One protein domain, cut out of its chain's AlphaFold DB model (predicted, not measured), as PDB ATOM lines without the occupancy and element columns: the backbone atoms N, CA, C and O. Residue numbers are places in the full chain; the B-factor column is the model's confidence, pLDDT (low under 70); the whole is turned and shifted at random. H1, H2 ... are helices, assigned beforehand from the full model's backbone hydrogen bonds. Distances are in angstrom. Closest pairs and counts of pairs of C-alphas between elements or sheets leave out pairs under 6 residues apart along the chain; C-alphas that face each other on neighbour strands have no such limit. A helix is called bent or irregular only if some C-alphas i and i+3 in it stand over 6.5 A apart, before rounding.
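What this domain is: This is residues 86 to 147 of the 148 residues of an uncharacterized protein of Bacteroidetes bacterium (UniProt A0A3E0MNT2). A small, rounded body is made of two pairs of helices: the longest helix, H2, has H1 packed on it at a steep tilt, and across from them the short helices H3 and H4 run opposite ways near each other, more loosely met. The two ends of the printed part come close together. The printed part has 62 residues, 32 of them in four named helices, in the order H1, H2, H3, H4, with no named strand; the class is all helix. It is compact, with a radius of gyration of the C-alphas of 10.3 A and spans of 27 by 20 by 20 A.

Where its parts are: H2, residues 104 to 116, is 18.9 A long and begins at C-alpha 104 at (3.002, 38.855, -46.693). H1, residues 92 to 98, is 10.0 A long and begins at C-alpha 92 at (4.953, 36.442, -40.953). H3 holds residues 125 to 130 and measures 10.4 A; it is neither bent nor irregular, but only just: C-alphas 127 and 130 are 6.0 A apart. H4, residues 136 to 141, measures 8.4 A and ends at C-alpha 141 at (-15.643, 31.889, -37.388).

How they stand to each other: H2 and H1 touch, opposite ways at a steep tilt of 57 degrees; their closest C-alphas, those of Ala 107 and Ala 92, are 4.8 A apart. H2 and H3 are close but not clearly touching, about perpendicular at 73 degrees, with the closest C-alphas, of Ile 110 and Leu 128, 7.4 A apart. H3 and H4 are also close but not clearly touching, opposite ways at a shallow tilt of 22 degrees; the closest C-alphas, of Arg 129 and Trp 136, are 6.4 A apart. H1 is apart from H3 and H4, and H2 is apart from H4. In H1 and H4 every O i to N i+4 pair is within hydrogen-bond range; in H2 8 of 9 are, and in H3 0 of 2, beside 3 of 3 O i to N i+3 pairs.

The domain as a whole: The C-alphas of Pro 118 and Glu 142, the two farthest apart, are 27.2 A apart, while those of Asn 86 and Val 147, the first and last printed, are 5.4 A apart. The printed part has no cut. The links H1 to H2 and H3 to H4 are tight, H2 to H3 is short, and no link is long. The mean pLDDT of the printed part of this model is 95.1, and no printed residue is under 70.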
ATOM      1  N   ASN A  86      -0.976  29.659 -34.074       94.75
ATOM      2  CA  ASN A  86      -0.658  30.564 -32.976       94.75
ATOM      3  C   ASN A  86       0.057  31.802 -33.532       94.75
ATOM      4  O   ASN A  86       1.231  31.731 -33.905       94.75
ATOM      5  N   ILE A  87      -0.638  32.940 -33.570       96.69
ATOM      6  CA  ILE A  87      -0.114  34.186 -34.149       96.69
ATOM      7  C   ILE A  87       1.135  34.685 -33.408       96.69
ATOM      8  O   ILE A  87       2.047  35.233 -34.034       96.69
ATOM      9  N   ASN A  88       1.219  34.456 -32.094       95.88
ATOM     10  CA  ASN A  88       2.353  34.910 -31.292       95.88
ATOM     11  C   ASN A  88       3.643  34.165 -31.656       95.88
ATOM     12  O   ASN A  88       4.710  34.782 -31.720       95.88
ATOM     13  N   MET A  89       3.535  32.867 -31.954       94.94
ATOM     14  CA  MET A  89       4.670  31.998 -32.285       94.94
ATOM     15  C   MET A  89       4.975  31.941 -33.787       94.94
ATOM     16  O   MET A  89       6.117  31.706 -34.179       94.94
ATOM     17  N   ALA A  90       3.972  32.148 -34.638       96.62
ATOM     18  CA  ALA A  90       4.132  32.050 -36.080       96.62
ATOM     19  C   ALA A  90       4.979  33.198 -36.654       96.62
ATOM     20  O   ALA A  90       4.922  34.358 -36.226       96.62
ATOM     21  N   SER A  91       5.758  32.867 -37.682       97.25
ATOM     22  CA  SER A  91       6.424  33.851 -38.534       97.25
ATOM     23  C   SER A  91       5.426  34.548 -39.463       97.25
ATOM     24  O   SER A  91       4.382  33.994 -39.808       97.25
ATOM     25  N   ALA A  92       5.780  35.733 -39.970       97.56
ATOM     26  CA  ALA A  92       4.953  36.442 -40.953       97.56
ATOM     27  C   ALA A  92       4.669  35.597 -42.213       97.56
ATOM     28  O   ALA A  92       3.607  35.719 -42.815       97.56
ATOM     29  N   ARG A  93       5.599  34.719 -42.614       97.25
ATOM     30  CA  ARG A  93       5.383  33.824 -43.757       97.25
ATOM     31  C   ARG A  93       4.316  32.774 -43.449       97.25
ATOM     32  O   ARG A  93       3.399  32.621 -44.241       97.25
ATOM     33  N   GLN A  94       4.409  32.120 -42.291       97.44
ATOM     34  CA  GLN A  94       3.415  31.136 -41.852       97.44
ATOM     35  C   GLN A  94       2.025  31.762 -41.697       97.44
ATOM     36  O   GLN A  94       1.045  31.162 -42.114       97.44
ATOM     37  N   ILE A  95       1.942  32.985 -41.160       97.25
ATOM     38  CA  ILE A  95       0.677  33.725 -41.056       97.25
ATOM     39  C   ILE A  95       0.089  33.985 -42.451       97.25
ATOM     40  O   ILE A  95      -1.083  33.711 -42.679       97.25
ATOM     41  N   ALA A  96       0.894  34.475 -43.398       97.06
ATOM     42  CA  ALA A  96       0.419  34.751 -44.756       97.06
ATOM     43  C   ALA A  96      -0.003  33.489 -45.528       97.06
ATOM     44  O   ALA A  96      -0.866  33.560 -46.395       97.06
ATOM     45  N   ASP A  97       0.624  32.347 -45.245       96.25
ATOM     46  CA  ASP A  97       0.304  31.084 -45.915       96.25
ATOM     47  C   ASP A  97      -0.965  30.429 -45.349       96.25
ATOM     48  O   ASP A  97      -1.623  29.670 -46.056       96.25
ATOM     49  N   ALA A  98      -1.313  30.720 -44.094       95.00
ATOM     50  CA  ALA A  98      -2.430  30.086 -43.403       95.00
ATOM     51  C   ALA A  98      -3.712  30.927 -43.363       95.00
ATOM     52  O   ALA A  98      -4.800  30.358 -43.362       95.00
ATOM     53  N   LEU A  99      -3.610  32.260 -43.293       95.25
ATOM     54  CA  LEU A  99      -4.783  33.120 -43.134       95.25
ATOM     55  C   LEU A  99      -5.329  33.551 -44.509       95.25
ATOM     56  O   LEU A  99      -4.616  34.217 -45.270       95.25
ATOM     57  N   PRO A 100      -6.600  33.244 -44.832       93.31
ATOM     58  CA  PRO A 100      -7.209  33.658 -46.088       93.31
ATOM     59  C   PRO A 100      -7.239  35.190 -46.192       93.31
ATOM     60  O   PRO A 100      -7.491  35.905 -45.225       93.31
ATOM     61  N   GLY A 101      -6.913  35.716 -47.374       91.44
ATOM     62  CA  GLY A 101      -6.867  37.163 -47.621       91.44
ATOM     63  C   GLY A 101      -5.674  37.906 -46.993       91.44
ATOM     64  O   GLY A 101      -5.503  39.101 -47.249       91.44
ATOM     65  N   VAL A 102      -4.802  37.233 -46.232       96.00
ATOM     66  CA  VAL A 102      -3.626  37.850 -45.603       96.00
ATOM     67  C   VAL A 102      -2.377  37.631 -46.455       96.00
ATOM     68  O   VAL A 102      -1.759  36.576 -46.458       96.00
ATOM     69  N   GLY A 103      -1.946  38.673 -47.167       96.19
ATOM     70  CA  GLY A 103      -0.662  38.663 -47.873       96.19
ATOM     71  C   GLY A 103       0.538  38.924 -46.952       96.19
ATOM     72  O   GLY A 103       0.400  39.438 -45.843       96.19
ATOM     73  N   LEU A 104       1.755  38.685 -47.459       97.19
ATOM     74  CA  LEU A 104       3.002  38.855 -46.693       97.19
ATOM     75  C   LEU A 104       3.196  40.270 -46.121       97.19
ATOM     76  O   LEU A 104       3.817  40.432 -45.076       97.19
ATOM     77  N   LYS A 105       2.682  41.307 -46.795       96.88
ATOM     78  CA  LYS A 105       2.704  42.679 -46.268       96.88
ATOM     79  C   LYS A 105       1.859  42.790 -44.996       96.88
ATOM     80  O   LYS A 105       2.381  43.188 -43.967       96.88
ATOM     81  N   THR A 106       0.601  42.366 -45.059       97.38
ATOM     82  CA  THR A 106      -0.317  42.399 -43.917       97.38
ATOM     83  C   THR A 106       0.163  41.496 -42.780       97.38
ATOM     84  O   THR A 106       0.059  41.867 -41.619       97.38
ATOM     85  N   ALA A 107       0.761  40.344 -43.089       97.69
ATOM     86  CA  ALA A 107       1.358  39.485 -42.071       97.69
ATOM     87  C   ALA A 107       2.550  40.133 -41.345       97.69
ATOM     88  O   ALA A 107       2.754  39.874 -40.162       97.69
ATOM     89  N   ARG A 108       3.325  40.994 -42.022       97.50
ATOM     90  CA  ARG A 108       4.338  41.824 -41.352       97.50
ATOM     91  C   ARG A 108       3.687  42.877 -40.467       97.50
ATOM     92  O   ARG A 108       4.085  42.973 -39.317       97.50
ATOM     93  N   ASP A 109       2.638  43.547 -40.944       97.31
ATOM     94  CA  ASP A 109       1.885  44.511 -40.131       97.31
ATOM     95  C   ASP A 109       1.336  43.855 -38.837       97.31
ATOM     96  O   ASP A 109       1.348  44.479 -37.778       97.31
ATOM     97  N   ILE A 110       0.919  42.577 -38.888       97.19
ATOM     98  CA  ILE A 110       0.535  41.781 -37.700       97.19
ATOM     99  C   ILE A 110       1.703  41.630 -36.719       97.19
ATOM    100  O   ILE A 110       1.526  41.856 -35.521       97.19
ATOM    101  N   LYS A 111       2.895  41.256 -37.200       97.50
ATOM    102  CA  LYS A 111       4.079  41.111 -36.336       97.50
ATOM    103  C   LYS A 111       4.556  42.458 -35.794       97.50
ATOM    104  O   LYS A 111       4.924  42.530 -34.629       97.50
ATOM    105  N   ASP A 112       4.492  43.519 -36.588       97.00
ATOM    106  CA  ASP A 112       4.854  44.866 -36.146       97.00
ATOM    107  C   ASP A 112       3.908  45.347 -35.041       97.00
ATOM    108  O   ASP A 112       4.361  45.849 -34.017       97.00
ATOM    109  N   LEU A 113       2.599  45.115 -35.191       96.88
ATOM    110  CA  LEU A 113       1.625  45.375 -34.134       96.88
ATOM    111  C   LEU A 113       1.938  44.570 -32.871       96.88
ATOM    112  O   LEU A 113       1.905  45.136 -31.780       96.88
ATOM    113  N   GLN A 114       2.265  43.283 -33.008       96.75
ATOM    114  CA  GLN A 114       2.614  42.422 -31.879       96.75
ATOM    115  C   GLN A 114       3.734  43.038 -31.024       96.75
ATOM    116  O   GLN A 114       3.615  43.063 -29.801       96.75
ATOM    117  N   LEU A 115       4.772  43.596 -31.657       96.12
ATOM    118  CA  LEU A 115       5.905  44.240 -30.978       96.12
ATOM    119  C   LEU A 115       5.513  45.499 -30.187       96.12
ATOM    120  O   LEU A 115       6.221  45.896 -29.267       96.12
ATOM    121  N   THR A 116       4.389  46.137 -30.520       96.25
ATOM    122  CA  THR A 116       3.887  47.307 -29.778       96.25
ATOM    123  C   THR A 116       3.079  46.938 -28.535       96.25
ATOM    124  O   THR A 116       2.781  47.807 -27.713       96.25
ATOM    125  N   LEU A 117       2.694  45.666 -28.392       95.69
ATOM    126  CA  LEU A 117       1.851  45.217 -27.293       95.69
ATOM    127  C   LEU A 117       2.680  44.886 -26.047       95.69
ATOM    128  O   LEU A 117       3.828  44.449 -26.155       95.69
ATOM    129  N   PRO A 118       2.106  45.036 -24.840       93.94
ATOM    130  CA  PRO A 118       2.767  44.620 -23.611       93.94
ATOM    131  C   PRO A 118       3.160  43.140 -23.651       93.94
ATOM    132  O   PRO A 118       2.313  42.268 -23.857       93.94
ATOM    133  N   GLY A 119       4.446  42.869 -23.419       93.69
ATOM    134  CA  GLY A 119       5.006  41.520 -23.497       93.69
ATOM    135  C   GLY A 119       5.197  41.006 -24.925       93.69
ATOM    136  O   GLY A 119       5.371  39.804 -25.090       93.69
ATOM    137  N   GLU A 120       5.135  41.890 -25.928       95.50
ATOM    138  CA  GLU A 120       5.357  41.581 -27.347       95.50
ATOM    139  C   GLU A 120       4.498  40.403 -27.836       95.50
ATOM    140  O   GLU A 120       4.936  39.535 -28.595       95.50
ATOM    141  N   ARG A 121       3.249  40.342 -27.362       95.75
ATOM    142  CA  ARG A 121       2.297  39.280 -27.692       95.75
ATOM    143  C   ARG A 121       0.858  39.771 -27.676       95.75
ATOM    144  O   ARG A 121       0.484  40.647 -26.895       95.75
ATOM    145  N   PHE A 122       0.036  39.158 -28.518       96.75
ATOM    146  CA  PHE A 122      -1.411  39.257 -28.432       96.75
ATOM    147  C   PHE A 122      -1.896  38.439 -27.237       96.75
ATOM    148  O   PHE A 122      -1.560  37.270 -27.099       96.75
ATOM    149  N   GLN A 123      -2.692  39.057 -26.377       94.06
ATOM    150  CA  GLN A 123      -3.352  38.401 -25.248       94.06
ATOM    151  C   GLN A 123      -4.792  38.005 -25.587       94.06
ATOM    152  O   GLN A 123      -5.393  37.201 -24.883       94.06
ATOM    153  N   ARG A 124      -5.383  38.624 -26.620       94.88
ATOM    154  CA  ARG A 124      -6.777  38.412 -27.028       94.88
ATOM    155  C   ARG A 124      -6.898  38.489 -28.543       94.88
ATOM    156  O   ARG A 124      -6.304  39.382 -29.148       94.88
ATOM    157  N   LEU A 125      -7.707  37.618 -29.141       94.75
ATOM    158  CA  LEU A 125      -7.967  37.592 -30.586       94.75
ATOM    159  C   LEU A 125      -8.465  38.949 -31.096       94.75
ATOM    160  O   LEU A 125      -8.001  39.445 -32.118       94.75
ATOM    161  N   GLU A 126      -9.313  39.611 -30.314       94.38
ATOM    162  CA  GLU A 126      -9.874  40.935 -30.609       94.38
ATOM    163  C   GLU A 126      -8.818  42.015 -30.914       94.38
ATOM    164  O   GLU A 126      -9.083  42.942 -31.676       94.38
ATOM    165  N   GLN A 127      -7.593  41.898 -30.386       95.69
ATOM    166  CA  GLN A 127      -6.519  42.857 -30.671       95.69
ATOM    167  C   GLN A 127      -6.092  42.849 -32.149       95.69
ATOM    168  O   GLN A 127      -5.650  43.881 -32.670       95.69
ATOM    169  N   LEU A 128      -6.274  41.721 -32.847       95.25
ATOM    170  CA  LEU A 128      -5.973  41.577 -34.274       95.25
ATOM    171  C   LEU A 128      -6.850  42.498 -35.136       95.25
ATOM    172  O   LEU A 128      -6.396  42.994 -36.168       95.25
ATOM    173  N   ARG A 129      -8.058  42.843 -34.664       95.50
ATOM    174  CA  ARG A 129      -9.018  43.713 -35.369       95.50
ATOM    175  C   ARG A 129      -8.523  45.134 -35.612       95.50
ATOM    176  O   ARG A 129      -9.077  45.847 -36.449       95.50
ATOM    177  N   SER A 130      -7.472  45.562 -34.918       94.12
ATOM    178  CA  SER A 130      -6.801  46.832 -35.219       94.12
ATOM    179  C   SER A 130      -6.259  46.883 -36.659       94.12
ATOM    180  O   SER A 130      -6.147  47.966 -37.243       94.12
ATOM    181  N   ILE A 131      -6.017  45.725 -37.284       94.31
ATOM    182  CA  ILE A 131      -5.597  45.591 -38.680       94.31
ATOM    183  C   ILE A 131      -6.833  45.480 -39.572       94.31
ATOM    184  O   ILE A 131      -7.348  44.402 -39.846       94.31
ATOM    185  N   LYS A 132      -7.300  46.625 -40.074       91.31
ATOM    186  CA  LYS A 132      -8.592  46.764 -40.779       91.31
ATOM    187  C   LYS A 132      -8.690  46.103 -42.160       91.31
ATOM    188  O   LYS A 132      -9.753  46.130 -42.767       91.31
ATOM    189  N   ARG A 133      -7.582  45.613 -42.718       90.06
ATOM    190  CA  ARG A 133      -7.517  45.091 -44.100       90.06
ATOM    191  C   ARG A 133      -7.749  43.580 -44.190       90.06
ATOM    192  O   ARG A 133      -7.472  43.000 -45.234       90.06
ATOM    193  N   VAL A 134      -8.186  42.963 -43.099       93.94
ATOM    194  CA  VAL A 134      -8.393  41.522 -42.958       93.94
ATOM    195  C   VAL A 134      -9.809  41.301 -42.447       93.94
ATOM    196  O   VAL A 134     -10.254  42.027 -41.555       93.94
ATOM    197  N   ASP A 135     -10.506  40.316 -43.010       94.31
ATOM    198  CA  ASP A 135     -11.810  39.887 -42.505       94.31
ATOM    199  C   ASP A 135     -11.619  38.980 -41.282       94.31
ATOM    200  O   ASP A 135     -11.551  37.757 -41.368       94.31
ATOM    201  N   TRP A 136     -11.453  39.606 -40.118       94.19
ATOM    202  CA  TRP A 136     -11.246  38.874 -38.870       94.19
ATOM    203  C   TRP A 136     -12.480  38.092 -38.418       94.19
ATOM    204  O   TRP A 136     -12.324  37.108 -37.703       94.19
ATOM    205  N   GLU A 137     -13.685  38.491 -38.834       93.31
ATOM    206  CA  GLU A 137     -14.904  37.762 -38.467       93.31
ATOM    207  C   GLU A 137     -14.942  36.395 -39.143       93.31
ATOM    208  O   GLU A 137     -15.247  35.396 -38.494       93.31
ATOM    209  N   GLU A 138     -14.591  36.338 -40.431       93.88
ATOM    210  CA  GLU A 138     -14.480  35.076 -41.163       93.88
ATOM    211  C   GLU A 138     -13.391  34.184 -40.550       93.88
ATOM    212  O   GLU A 138     -13.658  33.033 -40.210       93.88
ATOM    213  N   ILE A 139     -12.211  34.745 -40.276       93.88
ATOM    214  CA  ILE A 139     -11.080  34.028 -39.662       93.88
ATOM    215  C   ILE A 139     -11.441  33.437 -38.289       93.88
ATOM    216  O   ILE A 139     -11.099  32.288 -37.994       93.88
ATOM    217  N   PHE A 140     -12.119  34.200 -37.426       92.75
ATOM    218  CA  PHE A 140     -12.518  33.712 -36.103       92.75
ATOM    219  C   PHE A 140     -13.633  32.675 -36.196       92.75
ATOM    220  O   PHE A 140     -13.616  31.693 -35.454       92.75
ATOM    221  N   LYS A 141     -14.565  32.847 -37.136       91.25
ATOM    222  CA  LYS A 141     -15.643  31.889 -37.388       91.25
ATOM    223  C   LYS A 141     -15.123  30.553 -37.918       91.25
ATOM    224  O   LYS A 141     -15.634  29.511 -37.518       91.25
ATOM    225  N   GLU A 142     -14.122  30.573 -38.792       91.19
ATOM    226  CA  GLU A 142     -13.460  29.364 -39.297       91.19
ATOM    227  C   GLU A 142     -12.551  28.698 -38.258       91.19
ATOM    228  O   GLU A 142     -12.086  27.582 -38.476       91.19
ATOM    229  N   ASN A 143     -12.324  29.351 -37.112       89.88
ATOM    230  CA  ASN A 143     -11.527  28.828 -36.010       89.88
ATOM    231  C   ASN A 143     -10.108  28.413 -36.446       89.88
ATOM    232  O   ASN A 143      -9.610  27.366 -36.048       89.88
ATOM    233  N   ILE A 144      -9.449  29.221 -37.280       91.62
ATOM    234  CA  ILE A 144      -8.127  28.893 -37.852       91.62
ATOM    235  C   ILE A 144      -6.937  29.440 -37.049       91.62
ATOM    236  O   ILE A 144      -5.791  29.050 -37.287       91.62
ATOM    237  N   VAL A 145      -7.182  30.345 -36.098       93.94
ATOM    238  CA  VAL A 145      -6.138  31.061 -35.349       93.94
ATOM    239  C   VAL A 145      -6.374  31.033 -33.843       93.94
ATOM    240  O   VAL A 145      -7.504  30.917 -33.373       93.94
ATOM    241  N   ARG A 146      -5.285  31.194 -33.091       94.69
ATOM    242  CA  ARG A 146      -5.271  31.369 -31.634       94.69
ATOM    243  C   ARG A 146      -4.148  32.316 -31.208       94.69
ATOM    244  O   ARG A 146      -3.219  32.578 -31.978       94.69
ATOM    245  N   VAL A 147      -4.224  32.808 -29.977       92.50
ATOM    246  CA  VAL A 147      -3.206  33.640 -29.324       92.50
ATOM    247  C   VAL A 147      -3.014  33.166 -27.881       92.50
ATOM    248  O   VAL A 147      -3.974  33.124 -27.126       92.50
TER     249      VAL A 147